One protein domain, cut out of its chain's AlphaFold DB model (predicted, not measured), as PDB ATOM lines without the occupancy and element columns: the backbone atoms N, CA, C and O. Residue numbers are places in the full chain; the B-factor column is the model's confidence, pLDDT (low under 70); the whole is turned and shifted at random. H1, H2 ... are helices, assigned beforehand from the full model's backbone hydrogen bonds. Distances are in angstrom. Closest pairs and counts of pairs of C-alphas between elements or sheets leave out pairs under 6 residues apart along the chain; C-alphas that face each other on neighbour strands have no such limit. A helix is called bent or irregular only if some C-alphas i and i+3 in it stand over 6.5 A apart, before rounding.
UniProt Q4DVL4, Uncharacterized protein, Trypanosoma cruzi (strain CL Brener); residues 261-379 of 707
ATOM      1  N   GLU A 261     -40.763 -18.013  37.329       54.22
ATOM      2  CA  GLU A 261     -39.922 -18.211  36.147       54.22
ATOM      3  C   GLU A 261     -38.613 -18.925  36.496       54.22
ATOM      4  O   GLU A 261     -38.165 -19.755  35.714       54.22
ATOM      5  N   ASP A 262     -38.043 -18.677  37.679       58.43
ATOM      6  CA  ASP A 262     -36.810 -19.335  38.116       58.43
ATOM      7  C   ASP A 262     -37.038 -20.840  38.334       58.43
ATOM      8  O   ASP A 262     -36.271 -21.652  37.826       58.43
ATOM      9  N   VAL A 263     -38.143 -21.231  38.985       63.94
ATOM     10  CA  VAL A 263     -38.523 -22.648  39.153       63.94
ATOM     11  C   VAL A 263     -38.726 -23.333  37.799       63.94
ATOM     12  O   VAL A 263     -38.257 -24.452  37.600       63.94
ATOM     13  N   LEU A 264     -39.405 -22.670  36.857       64.93
ATOM     14  CA  LEU A 264     -39.660 -23.210  35.518       64.93
ATOM     15  C   LEU A 264     -38.384 -23.320  34.672       64.93
ATOM     16  O   LEU A 264     -38.220 -24.281  33.919       64.93
ATOM     17  N   VAL A 265     -37.479 -22.349  34.790       66.00
ATOM     18  CA  VAL A 265     -36.175 -22.367  34.118       66.00
ATOM     19  C   VAL A 265     -35.297 -23.470  34.699       66.00
ATOM     20  O   VAL A 265     -34.719 -24.237  33.931       66.00
ATOM     21  N   ASP A 266     -35.232 -23.607  36.023       69.18
ATOM     22  CA  ASP A 266     -34.468 -24.667  36.685       69.18
ATOM     23  C   ASP A 266     -35.013 -26.063  36.344       69.18
ATOM     24  O   ASP A 266     -34.234 -26.981  36.069       69.18
ATOM     25  N   GLU A 267     -36.340 -26.229  36.312       76.26
ATOM     26  CA  GLU A 267     -37.024 -27.447  35.851       76.26
ATOM     27  C   GLU A 267     -36.622 -27.797  34.411       76.26
ATOM     28  O   GLU A 267     -36.144 -28.903  34.149       76.26
ATOM     29  N   GLU A 268     -36.724 -26.834  33.492       78.43
ATOM     30  CA  GLU A 268     -36.370 -27.007  32.080       78.43
ATOM     31  C   GLU A 268     -34.879 -27.321  31.887       78.43
ATOM     32  O   GLU A 268     -34.519 -28.178  31.074       78.43
ATOM     33  N   LEU A 269     -33.993 -26.639  32.618       76.31
ATOM     34  CA  LEU A 269     -32.552 -26.871  32.558       76.31
ATOM     35  C   LEU A 269     -32.205 -28.278  33.054       76.31
ATOM     36  O   LEU A 269     -31.442 -28.977  32.383       76.31
ATOM     37  N   ARG A 270     -32.801 -28.731  34.164       80.64
ATOM     38  CA  ARG A 270     -32.636 -30.107  34.668       80.64
ATOM     39  C   ARG A 270     -33.160 -31.147  33.681       80.64
ATOM     40  O   ARG A 270     -32.508 -32.162  33.449       80.64
ATOM     41  N   TYR A 271     -34.301 -30.895  33.047       83.50
ATOM     42  CA  TYR A 271     -34.815 -31.790  32.014       83.50
ATOM     43  C   TYR A 271     -33.851 -31.895  30.823       83.50
ATOM     44  O   TYR A 271     -33.487 -32.990  30.389       83.50
ATOM     45  N   ARG A 272     -33.369 -30.756  30.313       82.09
ATOM     46  CA  ARG A 272     -32.407 -30.728  29.202       82.09
ATOM     47  C   ARG A 272     -31.097 -31.410  29.563       82.09
ATOM     48  O   ARG A 272     -30.540 -32.110  28.719       82.09
ATOM     49  N   SER A 273     -30.601 -31.233  30.786       80.89
ATOM     50  CA  SER A 273     -29.370 -31.889  31.221       80.89
ATOM     51  C   SER A 273     -29.523 -33.409  31.267       80.89
ATOM     52  O   SER A 273     -28.626 -34.102  30.791       80.89
ATOM     53  N   LEU A 274     -30.675 -33.929  31.713       87.93
ATOM     54  CA  LEU A 274     -31.004 -35.358  31.658       87.93
ATOM     55  C   LEU A 274     -31.069 -35.883  30.219       87.93
ATOM     56  O   LEU A 274     -30.518 -36.943  29.928       87.93
ATOM     57  N   VAL A 275     -31.692 -35.139  29.300       86.80
ATOM     58  CA  VAL A 275     -31.756 -35.512  27.874       86.80
ATOM     59  C   VAL A 275     -30.359 -35.563  27.252       86.80
ATOM     60  O   VAL A 275     -30.032 -36.515  26.541       86.80
ATOM     61  N   VAL A 276     -29.521 -34.558  27.524       85.60
ATOM     62  CA  VAL A 276     -28.144 -34.508  27.014       85.60
ATOM     63  C   VAL A 276     -27.293 -35.615  27.637       85.60
ATOM     64  O   VAL A 276     -26.556 -36.272  26.904       85.60
ATOM     65  N   LEU A 277     -27.414 -35.862  28.945       87.95
ATOM     66  CA  LEU A 277     -26.702 -36.938  29.638       87.95
ATOM     67  C   LEU A 277     -27.099 -38.311  29.094       87.95
ATOM     68  O   LEU A 277     -26.222 -39.101  28.760       87.95
ATOM     69  N   GLY A 278     -28.399 -38.575  28.945       89.47
ATOM     70  CA  GLY A 278     -28.904 -39.824  28.376       89.47
ATOM     71  C   GLY A 278     -28.383 -40.045  26.958       89.47
ATOM     72  O   GLY A 278     -27.764 -41.065  26.676       89.47
ATOM     73  N   ARG A 279     -28.501 -39.032  26.088       87.38
ATOM     74  CA  ARG A 279     -27.973 -39.104  24.718       87.38
ATOM     75  C   ARG A 279     -26.457 -39.306  24.684       87.38
ATOM     76  O   ARG A 279     -25.967 -40.043  23.831       87.38
ATOM     77  N   HIS A 280     -25.713 -38.654  25.574       87.25
ATOM     78  CA  HIS A 280     -24.265 -38.823  25.678       87.25
ATOM     79  C   HIS A 280     -23.911 -40.257  26.085       87.25
ATOM     80  O   HIS A 280     -23.095 -40.898  25.423       87.25
ATOM     81  N   LEU A 281     -24.580 -40.788  27.111       89.19
ATOM     82  CA  LEU A 281     -24.414 -42.170  27.541       89.19
ATOM     83  C   LEU A 281     -24.745 -43.151  26.415       89.19
ATOM     84  O   LEU A 281     -23.987 -44.094  26.216       89.19
ATOM     85  N   ASP A 282     -25.823 -42.942  25.663       86.77
ATOM     86  CA  ASP A 282     -26.222 -43.827  24.559       86.77
ATOM     87  C   ASP A 282     -25.252 -43.766  23.372       86.77
ATOM     88  O   ASP A 282     -24.937 -44.792  22.775       86.77
ATOM     89  N   THR A 283     -24.738 -42.574  23.053       84.01
ATOM     90  CA  THR A 283     -23.871 -42.354  21.884       84.01
ATOM     91  C   THR A 283     -22.430 -42.797  22.138       84.01
ATOM     92  O   THR A 283     -21.822 -43.434  21.282       84.01
ATOM     93  N   PHE A 284     -21.865 -42.444  23.297       84.11
ATOM     94  CA  PHE A 284     -20.439 -42.638  23.582       84.11
ATOM     95  C   PHE A 284     -20.157 -43.805  24.526       84.11
ATOM     96  O   PHE A 284     -19.019 -44.261  24.596       84.11
ATOM     97  N   GLY A 285     -21.151 -44.259  25.296       80.94
ATOM     98  CA  GLY A 285     -20.955 -45.307  26.303       80.94
ATOM     99  C   GLY A 285     -19.905 -44.976  27.364       80.94
ATOM    100  O   GLY A 285     -19.346 -45.887  27.963       80.94
ATOM    101  N   SER A 286     -19.621 -43.692  27.585       83.20
ATOM    102  CA  SER A 286     -18.646 -43.194  28.556       83.20
ATOM    103  C   SER A 286     -19.098 -41.843  29.125       83.20
ATOM    104  O   SER A 286     -20.081 -41.273  28.655       83.20
ATOM    105  N   LEU A 287     -18.396 -41.352  30.153       83.53
ATOM    106  CA  LEU A 287     -18.605 -40.031  30.774       83.53
ATOM    107  C   LEU A 287     -17.472 -39.045  30.429       83.53
ATOM    108  O   LEU A 287     -17.308 -38.004  31.072       83.53
ATOM    109  N   GLN A 288     -16.649 -39.379  29.434       81.17
ATOM    110  CA  GLN A 288     -15.546 -38.525  29.013       81.17
ATOM    111  C   GLN A 288     -16.066 -37.328  28.217       81.17
ATOM    112  O   GLN A 288     -17.005 -37.436  27.435       81.17
ATOM    113  N   ASN A 289     -15.418 -36.174  28.383       78.50
ATOM    114  CA  ASN A 289     -15.756 -34.941  27.660       78.50
ATOM    115  C   ASN A 289     -17.201 -34.448  27.876       78.50
ATOM    116  O   ASN A 289     -17.768 -33.773  27.015       78.50
ATOM    117  N   LEU A 290     -17.797 -34.746  29.036       73.92
ATOM    118  CA  LEU A 290     -19.054 -34.122  29.443       73.92
ATOM    119  C   LEU A 290     -18.904 -32.603  29.530       73.92
ATOM    120  O   LEU A 290     -17.908 -32.089  30.048       73.92
ATOM    121  N   SER A 291     -19.928 -31.881  29.070       73.70
ATOM    122  CA  SER A 291     -19.978 -30.434  29.253       73.70
ATOM    123  C   SER A 291     -20.028 -30.088  30.751       73.70
ATOM    124  O   SER A 291     -20.609 -30.849  31.534       73.70
ATOM    125  N   PRO A 292     -19.477 -28.933  31.176       71.00
ATOM    126  CA  PRO A 292     -19.533 -28.500  32.577       71.00
ATOM    127  C   PRO A 292     -20.958 -28.496  33.148       71.00
ATOM    128  O   PRO A 292     -21.176 -28.877  34.292       71.00
ATOM    129  N   PHE A 293     -21.936 -28.146  32.311       66.48
ATOM    130  CA  PHE A 293     -23.356 -28.158  32.650       66.48
ATOM    131  C   PHE A 293     -23.879 -29.561  33.005       66.48
ATOM    132  O   PHE A 293     -24.543 -29.744  34.023       66.48
ATOM    133  N   VAL A 294     -23.550 -30.572  32.195       78.18
ATOM    134  CA  VAL A 294     -24.014 -31.951  32.419       78.18
ATOM    135  C   VAL A 294     -23.276 -32.608  33.587       78.18
ATOM    136  O   VAL A 294     -23.861 -33.437  34.279       78.18
ATOM    137  N   ARG A 295     -22.027 -32.204  33.861       79.38
ATOM    138  CA  ARG A 295     -21.266 -32.683  35.028       79.38
ATOM    139  C   ARG A 295     -21.970 -32.385  36.346       79.38
ATOM    140  O   ARG A 295     -22.065 -33.279  37.175       79.38
ATOM    141  N   PHE A 296     -22.504 -31.176  36.512       78.15
ATOM    142  CA  PHE A 296     -23.241 -30.825  37.728       78.15
ATOM    143  C   PHE A 296     -24.494 -31.694  37.903       78.15
ATOM    144  O   PHE A 296     -24.762 -32.203  38.985       78.15
ATOM    145  N   SER A 297     -25.224 -31.944  36.811       79.58
ATOM    146  CA  SER A 297     -26.399 -32.826  36.849       79.58
ATOM    147  C   SER A 297     -26.033 -34.279  37.146       79.58
ATOM    148  O   SER A 297     -26.737 -34.935  37.900       79.58
ATOM    149  N   LEU A 298     -24.927 -34.782  36.589       85.01
ATOM    150  CA  LEU A 298     -24.405 -36.105  36.924       85.01
ATOM    151  C   LEU A 298     -24.069 -36.202  38.416       85.01
ATOM    152  O   LEU A 298     -24.486 -37.155  39.063       85.01
ATOM    153  N   TRP A 299     -23.354 -35.215  38.957       83.79
ATOM    154  CA  TRP A 299     -22.996 -35.156  40.373       83.79
ATOM    155  C   TRP A 299     -24.231 -35.185  41.286       83.79
ATOM    156  O   TRP A 299     -24.293 -35.992  42.213       83.79
ATOM    157  N   ASP A 300     -25.264 -34.399  40.971       82.54
ATOM    158  CA  ASP A 300     -26.533 -34.429  41.707       82.54
ATOM    159  C   ASP A 300     -27.270 -35.780  41.567       82.54
ATOM    160  O   ASP A 300     -27.829 -36.279  42.545       82.54
ATOM    161  N   ILE A 301     -27.259 -36.415  40.385       86.34
ATOM    162  CA  ILE A 301     -27.881 -37.739  40.159       86.34
ATOM    163  C   ILE A 301     -27.185 -38.833  40.972       86.34
ATOM    164  O   ILE A 301     -27.849 -39.753  41.449       86.34
ATOM    165  N   LEU A 302     -25.869 -38.720  41.158       86.24
ATOM    166  CA  LEU A 302     -25.074 -39.609  42.007       86.24
ATOM    167  C   LEU A 302     -25.238 -39.306  43.508       86.24
ATOM    168  O   LEU A 302     -24.522 -39.872  44.326       86.24
ATOM    169  N   GLY A 303     -26.156 -38.415  43.894       82.19
ATOM    170  CA  GLY A 303     -26.392 -38.073  45.295       82.19
ATOM    171  C   GLY A 303     -25.276 -37.233  45.915       82.19
ATOM    172  O   GLY A 303     -25.150 -37.226  47.137       82.19
ATOM    173  N   ARG A 304     -24.494 -36.519  45.090       82.01
ATOM    174  CA  ARG A 304     -23.335 -35.714  45.514       82.01
ATOM    175  C   ARG A 304     -22.221 -36.546  46.151       82.01
ATOM    176  O   ARG A 304     -21.490 -36.064  47.012       82.01
ATOM    177  N   ASP A 305     -22.108 -37.803  45.734       83.97
ATOM    178  CA  ASP A 305     -20.982 -38.660  46.082       83.97
ATOM    179  C   ASP A 305     -19.764 -38.268  45.229       83.97
ATOM    180  O   ASP A 305     -19.630 -38.677  44.069       83.97
ATOM    181  N   ASP A 306     -18.894 -37.437  45.807       81.74
ATOM    182  CA  ASP A 306     -17.660 -36.970  45.170       81.74
ATOM    183  C   ASP A 306     -16.742 -38.142  44.783       81.74
ATOM    184  O   ASP A 306     -16.147 -38.132  43.704       81.74
ATOM    185  N   GLU A 307     -16.658 -39.191  45.611       83.65
ATOM    186  CA  GLU A 307     -15.805 -40.344  45.318       83.65
ATOM    187  C   GLU A 307     -16.326 -41.134  44.119       83.65
ATOM    188  O   GLU A 307     -15.554 -41.519  43.236       83.65
ATOM    189  N   MET A 308     -17.634 -41.388  44.068       84.96
ATOM    190  CA  MET A 308     -18.257 -42.089  42.949       84.96
ATOM    191  C   MET A 308     -18.160 -41.268  41.661       84.96
ATOM    192  O   MET A 308     -17.851 -41.826  40.604       84.96
ATOM    193  N   PHE A 309     -18.381 -39.954  41.745       85.34
ATOM    194  CA  PHE A 309     -18.266 -39.040  40.613       85.34
ATOM    195  C   PHE A 309     -16.851 -39.050  40.017       85.34
ATOM    196  O   PHE A 309     -16.694 -39.260  38.809       85.34
ATOM    197  N   GLU A 310     -15.815 -38.906  40.845       84.18
ATOM    198  CA  GLU A 310     -14.418 -38.948  40.397       84.18
ATOM    199  C   GLU A 310     -14.054 -40.328  39.822       84.18
ATOM    200  O   GLU A 310     -13.502 -40.422  38.723       84.18
ATOM    201  N   ARG A 311     -14.442 -41.431  40.482       83.68
ATOM    202  CA  ARG A 311     -14.157 -42.800  39.996       83.68
ATOM    203  C   ARG A 311     -14.827 -43.126  38.656       83.68
ATOM    204  O   ARG A 311     -14.283 -43.914  37.881       83.68
ATOM    205  N   LEU A 312     -16.000 -42.554  38.380       83.12
ATOM    206  CA  LEU A 312     -16.734 -42.755  37.125       83.12
ATOM    207  C   LEU A 312     -16.265 -41.840  35.988       83.12
ATOM    208  O   LEU A 312     -16.370 -42.219  34.821       83.12
ATOM    209  N   THR A 313     -15.767 -40.645  36.307       81.24
ATOM    210  CA  THR A 313     -15.270 -39.680  35.311       81.24
ATOM    211  C   THR A 313     -13.788 -39.875  34.978       81.24
ATOM    212  O   THR A 313     -13.343 -39.450  33.908       81.24
ATOM    213  N   THR A 314     -13.035 -40.569  35.838       80.00
ATOM    214  CA  THR A 314     -11.641 -40.954  35.584       80.00
ATOM    215  C   THR A 314     -11.543 -41.968  34.437       80.00
ATOM    216  O   THR A 314     -12.333 -42.911  34.340       80.00
ATOM    217  N   SER A 315     -10.543 -41.797  33.563       71.62
ATOM    218  CA  SER A 315     -10.274 -42.716  32.451       71.62
ATOM    219  C   SER A 315     -10.119 -44.165  32.930       71.62
ATOM    220  O   SER A 315      -9.418 -44.397  33.917       71.62
ATOM    221  N   PRO A 316     -10.716 -45.147  32.227       64.87
ATOM    222  CA  PRO A 316     -10.630 -46.549  32.614       64.87
ATOM    223  C   PRO A 316      -9.166 -46.996  32.716       64.87
ATOM    224  O   PRO A 316      -8.415 -46.942  31.738       64.87
ATOM    225  N   ALA A 317      -8.750 -47.439  33.903       65.40
ATOM    226  CA  ALA A 317      -7.472 -48.119  34.079       65.40
ATOM    227  C   ALA A 317      -7.522 -49.504  33.403       65.40
ATOM    228  O   ALA A 317      -8.594 -50.088  33.265       65.40
ATOM    229  N   ARG A 318      -6.365 -50.069  33.018       65.68
ATOM    230  CA  ARG A 318      -6.235 -51.403  32.375       65.68
ATOM    231  C   ARG A 318      -6.600 -52.597  33.291       65.68
ATOM    232  O   ARG A 318      -6.103 -53.694  33.075       65.68
ATOM    233  N   ASN A 319      -7.395 -52.384  34.336       78.25
ATOM    234  CA  ASN A 319      -7.835 -53.434  35.248       78.25
ATOM    235  C   ASN A 319      -9.210 -53.956  34.800       78.25
ATOM    236  O   ASN A 319     -10.181 -53.194  34.803       78.25
ATOM    237  N   ASP A 320      -9.284 -55.237  34.439       80.00
ATOM    238  CA  ASP A 320     -10.503 -55.887  33.946       80.00
ATOM    239  C   ASP A 320     -11.656 -55.827  34.964       80.00
ATOM    240  O   ASP A 320     -12.789 -55.529  34.583       80.00
ATOM    241  N   GLU A 321     -11.375 -55.982  36.264       81.53
ATOM    242  CA  GLU A 321     -12.396 -55.879  37.321       81.53
ATOM    243  C   GLU A 321     -12.984 -54.463  37.416       81.53
ATOM    244  O   GLU A 321     -14.192 -54.275  37.583       81.53
ATOM    245  N   LEU A 322     -12.129 -53.442  37.275       80.01
ATOM    246  CA  LEU A 322     -12.542 -52.039  37.327       80.01
ATOM    247  C   LEU A 322     -13.359 -51.661  36.084       80.01
ATOM    248  O   LEU A 322     -14.338 -50.924  36.191       80.01
ATOM    249  N   LEU A 323     -12.976 -52.184  34.916       81.76
ATOM    250  CA  LEU A 323     -13.702 -52.012  33.659       81.76
ATOM    251  C   LEU A 323     -15.104 -52.624  33.732       81.76
ATOM    252  O   LEU A 323     -16.074 -51.998  33.298       81.76
ATOM    253  N   GLU A 324     -15.226 -53.829  34.284       85.17
ATOM    254  CA  GLU A 324     -16.518 -54.493  34.458       85.17
ATOM    255  C   GLU A 324     -17.397 -53.763  35.484       85.17
ATOM    256  O   GLU A 324     -18.585 -53.533  35.229       85.17
ATOM    257  N   TRP A 325     -16.809 -53.278  36.585       86.24
ATOM    258  CA  TRP A 325     -17.498 -52.407  37.539       86.24
ATOM    259  C   TRP A 325     -17.993 -51.111  36.882       86.24
ATOM    260  O   TRP A 325     -19.173 -50.782  37.008       86.24
ATOM    261  N   GLN A 326     -17.139 -50.401  36.134       85.67
ATOM    262  CA  GLN A 326     -17.513 -49.157  35.451       85.67
ATOM    263  C   GLN A 326     -18.638 -49.390  34.436       85.67
ATOM    264  O   GLN A 326     -19.608 -48.636  34.430       85.67
ATOM    265  N   LYS A 327     -18.574 -50.457  33.626       86.32
ATOM    266  CA  LYS A 327     -19.659 -50.814  32.693       86.32
ATOM    267  C   LYS A 327     -20.984 -51.037  33.421       86.32
ATOM    268  O   LYS A 327     -22.001 -50.470  33.025       86.32
ATOM    269  N   LYS A 328     -20.962 -51.793  34.522       89.02
ATOM    270  CA  LYS A 328     -22.149 -52.051  35.347       89.02
ATOM    271  C   LYS A 328     -22.732 -50.761  35.937       89.02
ATOM    272  O   LYS A 328     -23.952 -50.598  35.959       89.02
ATOM    273  N   GLN A 329     -21.883 -49.832  36.381       89.53
ATOM    274  CA  GLN A 329     -22.329 -48.533  36.894       89.53
ATOM    275  C   GLN A 329     -22.883 -47.623  35.795       89.53
ATOM    276  O   GLN A 329     -23.900 -46.973  36.013       89.53
ATOM    277  N   LEU A 330     -22.281 -47.606  34.604       89.76
ATOM    278  CA  LEU A 330     -22.793 -46.835  33.467       89.76
ATOM    279  C   LEU A 330     -24.154 -47.352  32.992       89.76
ATOM    280  O   LEU A 330     -25.032 -46.556  32.669       89.76
ATOM    281  N   GLU A 331     -24.370 -48.668  32.989       89.97
ATOM    282  CA  GLU A 331     -25.687 -49.251  32.709       89.97
ATOM    283  C   GLU A 331     -26.718 -48.907  33.786       89.97
ATOM    284  O   GLU A 331     -27.863 -48.589  33.456       89.97
ATOM    285  N   SER A 332     -26.323 -48.940  35.061       90.39
ATOM    286  CA  SER A 332     -27.171 -48.496  36.173       90.39
ATOM    287  C   SER A 332     -27.551 -47.020  36.023       90.39
ATOM    288  O   SER A 332     -28.728 -46.667  36.084       90.39
ATOM    289  N   LEU A 333     -26.570 -46.167  35.716       91.47
ATOM    290  CA  LEU A 333     -26.759 -44.740  35.478       91.47
ATOM    291  C   LEU A 333     -27.672 -44.482  34.274       91.47
ATOM    292  O   LEU A 333     -28.558 -43.640  34.368       91.47
ATOM    293  N   ARG A 334     -27.521 -45.221  33.167       91.56
ATOM    294  CA  ARG A 334     -28.436 -45.130  32.014       91.56
ATOM    295  C   ARG A 334     -29.880 -45.419  32.416       91.56
ATOM    296  O   ARG A 334     -30.768 -44.654  32.045       91.56
ATOM    297  N   ARG A 335     -30.117 -46.486  33.188       91.84
ATOM    298  CA  ARG A 335     -31.463 -46.819  33.687       91.84
ATOM    299  C   ARG A 335     -32.004 -45.718  34.595       91.84
ATOM    300  O   ARG A 335     -33.136 -45.294  34.398       91.84
ATOM    301  N   LEU A 336     -31.182 -45.206  35.511       92.23
ATOM    302  CA  LEU A 336     -31.562 -44.130  36.426       92.23
ATOM    303  C   LEU A 336     -31.899 -42.826  35.685       92.23
ATOM    304  O   LEU A 336     -32.894 -42.178  35.993       92.23
ATOM    305  N   VAL A 337     -31.103 -42.446  34.682       92.63
ATOM    306  CA  VAL A 337     -31.366 -41.266  33.842       92.63
ATOM    307  C   VAL A 337     -32.659 -41.445  33.046       92.63
ATOM    308  O   VAL A 337     -33.458 -40.512  32.982       92.63
ATOM    309  N   ALA A 338     -32.894 -42.629  32.473       91.38
ATOM    310  CA  ALA A 338     -34.128 -42.935  31.751       91.38
ATOM    311  C   ALA A 338     -35.360 -42.886  32.670       91.38
ATOM    312  O   ALA A 338     -36.368 -42.290  32.300       91.38
ATOM    313  N   GLU A 339     -35.262 -43.440  33.879       92.53
ATOM    314  CA  GLU A 339     -36.314 -43.389  34.897       92.53
ATOM    315  C   GLU A 339     -36.615 -41.944  35.316       92.53
ATOM    316  O   GLU A 339     -37.760 -41.504  35.245       92.53
ATOM    317  N   LYS A 340     -35.587 -41.160  35.670       91.06
ATOM    318  CA  LYS A 340     -35.745 -39.739  36.023       91.06
ATOM    319  C   LYS A 340     -36.362 -38.943  34.880       91.06
ATOM    320  O   LYS A 340     -37.252 -38.132  35.120       91.06
ATOM    321  N   ARG A 341     -35.924 -39.178  33.641       90.10
ATOM    322  CA  ARG A 341     -36.499 -38.530  32.461       90.10
ATOM    323  C   ARG A 341     -37.971 -38.897  32.280       90.10
ATOM    324  O   ARG A 341     -38.762 -37.994  32.050       90.10
ATOM    325  N   ALA A 342     -38.341 -40.169  32.430       90.40
ATOM    326  CA  ALA A 342     -39.733 -40.608  32.344       90.40
ATOM    327  C   ALA A 342     -40.612 -39.959  33.427       90.40
ATOM    328  O   ALA A 342     -41.731 -39.543  33.138       90.40
ATOM    329  N   VAL A 343     -40.088 -39.804  34.649       88.33
ATOM    330  CA  VAL A 343     -40.764 -39.058  35.723       88.33
ATOM    331  C   VAL A 343     -40.955 -37.592  35.337       88.33
ATOM    332  O   VAL A 343     -42.053 -37.065  35.504       88.33
ATOM    333  N   PHE A 344     -39.931 -36.934  34.786       87.26
ATOM    334  CA  PHE A 344     -40.070 -35.563  34.286       87.26
ATOM    335  C   PHE A 344     -41.103 -35.479  33.158       87.26
ATOM    336  O   PHE A 344     -42.013 -34.667  33.240       87.26
ATOM    337  N   ASP A 345     -41.023 -36.335  32.139       88.35
ATOM    338  CA  ASP A 345     -41.966 -36.344  31.014       88.35
ATOM    339  C   ASP A 345     -43.423 -36.549  31.481       88.35
ATOM    340  O   ASP A 345     -44.329 -35.919  30.936       88.35
ATOM    341  N   ALA A 346     -43.649 -37.361  32.522       86.93
ATOM    342  CA  ALA A 346     -44.974 -37.592  33.101       86.93
ATOM    343  C   ALA A 346     -45.487 -36.423  33.963       86.93
ATOM    344  O   ALA A 346     -46.684 -36.161  33.978       86.93
ATOM    345  N   THR A 347     -44.605 -35.717  34.679       84.64
ATOM    346  CA  THR A 347     -44.997 -34.690  35.669       84.64
ATOM    347  C   THR A 347     -44.889 -33.255  35.158       84.64
ATOM    348  O   THR A 347     -45.495 -32.348  35.720       84.64
ATOM    349  N   ARG A 348     -44.140 -33.010  34.079       80.44
ATOM    350  CA  ARG A 348     -43.785 -31.662  33.605       80.44
ATOM    351  C   ARG A 348     -44.985 -30.777  33.288       80.44
ATOM    352  O   ARG A 348     -44.929 -29.579  33.560       80.44
ATOM    353  N   ALA A 349     -46.060 -31.331  32.726       78.65
ATOM    354  CA  ALA A 349     -47.277 -30.562  32.454       78.65
ATOM    355  C   ALA A 349     -47.930 -30.065  33.759       78.65
ATOM    356  O   ALA A 349     -48.150 -28.865  33.915       78.65
ATOM    357  N   GLU A 350     -48.136 -30.967  34.722       78.67
ATOM    358  CA  GLU A 350     -48.754 -30.663  36.018       78.67
ATOM    359  C   GLU A 350     -47.882 -29.742  36.884       78.67
ATOM    360  O   GLU A 350     -48.389 -28.818  37.519       78.67
ATOM    361  N   VAL A 351     -46.557 -29.935  36.884       76.14
ATOM    362  CA  VAL A 351     -45.610 -29.063  37.604       76.14
ATOM    363  C   VAL A 351     -45.675 -27.635  37.070       76.14
ATOM    364  O   VAL A 351     -45.644 -26.689  37.852       76.14
ATOM    365  N   ARG A 352     -45.804 -27.459  35.749       76.34
ATOM    366  CA  ARG A 352     -45.924 -26.134  35.124       76.34
ATOM    367  C   ARG A 352     -47.231 -25.454  35.474       76.34
ATOM    368  O   ARG A 352     -47.217 -24.284  35.841       76.34
ATOM    369  N   GLU A 353     -48.334 -26.184  35.395       72.68
ATOM    370  CA  GLU A 353     -49.645 -25.682  35.800       72.68
ATOM    371  C   GLU A 353     -49.656 -25.295  37.288       72.68
ATOM    372  O   GLU A 353     -50.088 -24.200  37.650       72.68
ATOM    373  N   THR A 354     -49.067 -26.133  38.143       74.53
ATOM    374  CA  THR A 354     -48.936 -25.869  39.581       74.53
ATOM    375  C   THR A 354     -48.050 -24.657  39.856       74.53
ATOM    376  O   THR A 354     -48.425 -23.794  40.647       74.53
ATOM    377  N   ALA A 355     -46.892 -24.543  39.199       68.71
ATOM    378  CA  ALA A 355     -45.996 -23.396  39.347       68.71
ATOM    379  C   ALA A 355     -46.675 -22.092  38.911       68.71
ATOM    380  O   ALA A 355     -46.557 -21.089  39.613       68.71
ATOM    381  N   LEU A 356     -47.437 -22.114  37.810       66.04
ATOM    382  CA  LEU A 356     -48.262 -20.985  37.373       66.04
ATOM    383  C   LEU A 356     -49.326 -20.627  38.415       66.04
ATOM    384  O   LEU A 356     -49.473 -19.455  38.753       66.04
ATOM    385  N   SER A 357     -50.022 -21.619  38.980       62.01
ATOM    386  CA  SER A 357     -51.022 -21.396  40.031       62.01
ATOM    387  C   SER A 357     -50.405 -20.828  41.315       62.01
ATOM    388  O   SER A 357     -50.972 -19.917  41.915       62.01
ATOM    389  N   VAL A 358     -49.248 -21.332  41.752       62.34
ATOM    390  CA  VAL A 358     -48.537 -20.831  42.939       62.34
ATOM    391  C   VAL A 358     -48.000 -19.426  42.688       62.34
ATOM    392  O   VAL A 358     -48.159 -18.551  43.538       62.34
ATOM    393  N   GLY A 359     -47.407 -19.184  41.517       57.67
ATOM    394  CA  GLY A 359     -46.937 -17.865  41.104       57.67
ATOM    395  C   GLY A 359     -48.075 -16.850  41.054       57.67
ATOM    396  O   GLY A 359     -47.925 -15.748  41.574       57.67
ATOM    397  N   TRP A 360     -49.236 -17.245  40.531       53.40
ATOM    398  CA  TRP A 360     -50.458 -16.449  40.566       53.40
ATOM    399  C   TRP A 360     -50.908 -16.124  41.994       53.40
ATOM    400  O   TRP A 360     -51.153 -14.957  42.304       53.40
ATOM    401  N   CYS A 361     -50.972 -17.117  42.885       55.44
ATOM    402  CA  CYS A 361     -51.317 -16.901  44.292       55.44
ATOM    403  C   CYS A 361     -50.319 -15.964  44.990       55.44
ATOM    404  O   CYS A 361     -50.732 -15.087  45.745       55.44
ATOM    405  N   ALA A 362     -49.020 -16.104  44.715       51.56
ATOM    406  CA  ALA A 362     -47.975 -15.253  45.278       51.56
ATOM    407  C   ALA A 362     -48.060 -13.809  44.760       51.56
ATOM    408  O   ALA A 362     -47.966 -12.873  45.550       51.56
ATOM    409  N   VAL A 363     -48.279 -13.616  43.453       50.03
ATOM    410  CA  VAL A 363     -48.501 -12.290  42.852       50.03
ATOM    411  C   VAL A 363     -49.769 -11.657  43.415       50.03
ATOM    412  O   VAL A 363     -49.736 -10.490  43.787       50.03
ATOM    413  N   SER A 364     -50.846 -12.429  43.563       44.93
ATOM    414  CA  SER A 364     -52.112 -11.964  44.140       44.93
ATOM    415  C   SER A 364     -51.961 -11.577  45.613       44.93
ATOM    416  O   SER A 364     -52.471 -10.540  46.028       44.93
ATOM    417  N   ALA A 365     -51.230 -12.366  46.407       48.63
ATOM    418  CA  ALA A 365     -50.943 -12.054  47.806       48.63
ATOM    419  C   ALA A 365     -50.041 -10.820  47.936       48.63
ATOM    420  O   ALA A 365     -50.328  -9.938  48.735       48.63
ATOM    421  N   HIS A 366     -48.996 -10.711  47.110       49.93
ATOM    422  CA  HIS A 366     -48.129  -9.536  47.094       49.93
ATOM    423  C   HIS A 366     -48.884  -8.280  46.665       49.93
ATOM    424  O   HIS A 366     -48.713  -7.228  47.272       49.93
ATOM    425  N   TRP A 367     -49.737  -8.394  45.647       46.64
ATOM    426  CA  TRP A 367     -50.615  -7.319  45.212       46.64
ATOM    427  C   TRP A 367     -51.560  -6.911  46.340       46.64
ATOM    428  O   TRP A 367     -51.582  -5.740  46.691       46.64
ATOM    429  N   ARG A 368     -52.241  -7.864  46.990       44.81
ATOM    430  CA  ARG A 368     -53.079  -7.610  48.171       44.81
ATOM    431  C   ARG A 368     -52.299  -6.900  49.277       44.81
ATOM    432  O   ARG A 368     -52.800  -5.933  49.825       44.81
ATOM    433  N   ASP A 369     -51.085  -7.337  49.597       49.85
ATOM    434  CA  ASP A 369     -50.281  -6.733  50.665       49.85
ATOM    435  C   ASP A 369     -49.770  -5.332  50.275       49.85
ATOM    436  O   ASP A 369     -49.684  -4.445  51.121       49.85
ATOM    437  N   GLN A 370     -49.466  -5.094  48.992       51.68
ATOM    438  CA  GLN A 370     -49.183  -3.754  48.470       51.68
ATOM    439  C   GLN A 370     -50.420  -2.857  48.535       51.68
ATOM    440  O   GLN A 370     -50.291  -1.707  48.943       51.68
ATOM    441  N   VAL A 371     -51.598  -3.374  48.170       42.85
ATOM    442  CA  VAL A 371     -52.880  -2.665  48.278       42.85
ATOM    443  C   VAL A 371     -53.142  -2.313  49.734       42.85
ATOM    444  O   VAL A 371     -53.332  -1.142  50.024       42.85
ATOM    445  N   LEU A 372     -53.084  -3.283  50.651       48.64
ATOM    446  CA  LEU A 372     -53.273  -3.067  52.087       48.64
ATOM    447  C   LEU A 372     -52.288  -2.032  52.616       48.64
ATOM    448  O   LEU A 372     -52.697  -1.095  53.277       48.64
ATOM    449  N   ARG A 373     -51.010  -2.112  52.236       49.32
ATOM    450  CA  ARG A 373     -50.019  -1.110  52.635       49.32
ATOM    451  C   ARG A 373     -50.317   0.279  52.065       49.32
ATOM    452  O   ARG A 373     -50.067   1.262  52.750       49.32
ATOM    453  N   VAL A 374     -50.780   0.388  50.820       48.40
ATOM    454  CA  VAL A 374     -51.174   1.674  50.217       48.40
ATOM    455  C   VAL A 374     -52.437   2.215  50.879       48.40
ATOM    456  O   VAL A 374     -52.511   3.415  51.107       48.40
ATOM    457  N   VAL A 375     -53.392   1.353  51.226       43.37
ATOM    458  CA  VAL A 375     -54.590   1.716  51.986       43.37
ATOM    459  C   VAL A 375     -54.193   2.189  53.384       43.37
ATOM    460  O   VAL A 375     -54.541   3.307  53.727       43.37
ATOM    461  N   ASP A 376     -53.384   1.437  54.130       45.58
ATOM    462  CA  ASP A 376     -52.910   1.799  55.475       45.58
ATOM    463  C   ASP A 376     -52.103   3.112  55.463       45.58
ATOM    464  O   ASP A 376     -52.303   3.990  56.298       45.58
ATOM    465  N   VAL A 377     -51.195   3.288  54.494       42.31
ATOM    466  CA  VAL A 377     -50.405   4.527  54.352       42.31
ATOM    467  C   VAL A 377     -51.278   5.697  53.883       42.31
ATOM    468  O   VAL A 377     -51.071   6.822  54.330       42.31
ATOM    469  N   GLY A 378     -52.247   5.453  52.999       41.42
ATOM    470  CA  GLY A 378     -53.191   6.458  52.502       41.42
ATOM    471  C   GLY A 378     -54.232   6.873  53.546       41.42
ATOM    472  O   GLY A 378     -54.660   8.027  53.550       41.42
ATOM    473  N   GLU A 379     -54.599   5.975  54.467       40.44
ATOM    474  CA  GLU A 379     -55.434   6.275  55.636       40.44
ATOM    475  C   GLU A 379     -54.771   7.303  56.557       40.44
ATOM    476  O   GLU A 379     -55.462   8.190  57.059       40.44
TER     477      GLU A 379
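AT A GLANCE: This is residues 261 to 379 of the 707 residues of an uncharacterized protein of Trypanosoma cruzi (strain CL Brener) (UniProt Q4DVL4). One long helix, H4, bends into a wide V; H1 packs on its first arm, H2 on H1, and residues 360 to 379 stick out. The printed part has 119 residues, with named helices H1 to H4 in order, class all helix. It is extended, with radius of gyration of the C-alphas 21.5 A and spans 79 by 26 by 19 A.

HOW THE PARTS SIT: Find H4, residues 320 to 379, one helix by its hydrogen bonds but bent: C-alphas 346 and 349 are 7.4 A apart. Its arms H4a, to 346, and H4b, from 349, stand at 58 degrees. H1, residues 261 to 284, touches H4a with residues 271 to 282 alone, closest at C-alphas 278 and 337, 6.2 A. H2, residues 292 to 301, touches H1, about perpendicular at 87 degrees. H3, residues 306 to 313, only just touches H2, with 3 C-alpha pairs within 8 A. In H1, H3, H4a and H4b every O i to N i+4 pair is within hydrogen-bond range, and in H2 5 of 6 are.

IN THESE COORDINATES: Find C-alpha 261 at (-39.922, -18.211, 36.147), beginning H1, and C-alpha 379 at (-55.434, 6.275, 55.636), ending H4b.

THE WHOLE: The printed part has no cut; residues 355 to 379, among others, have pLDDT under 70.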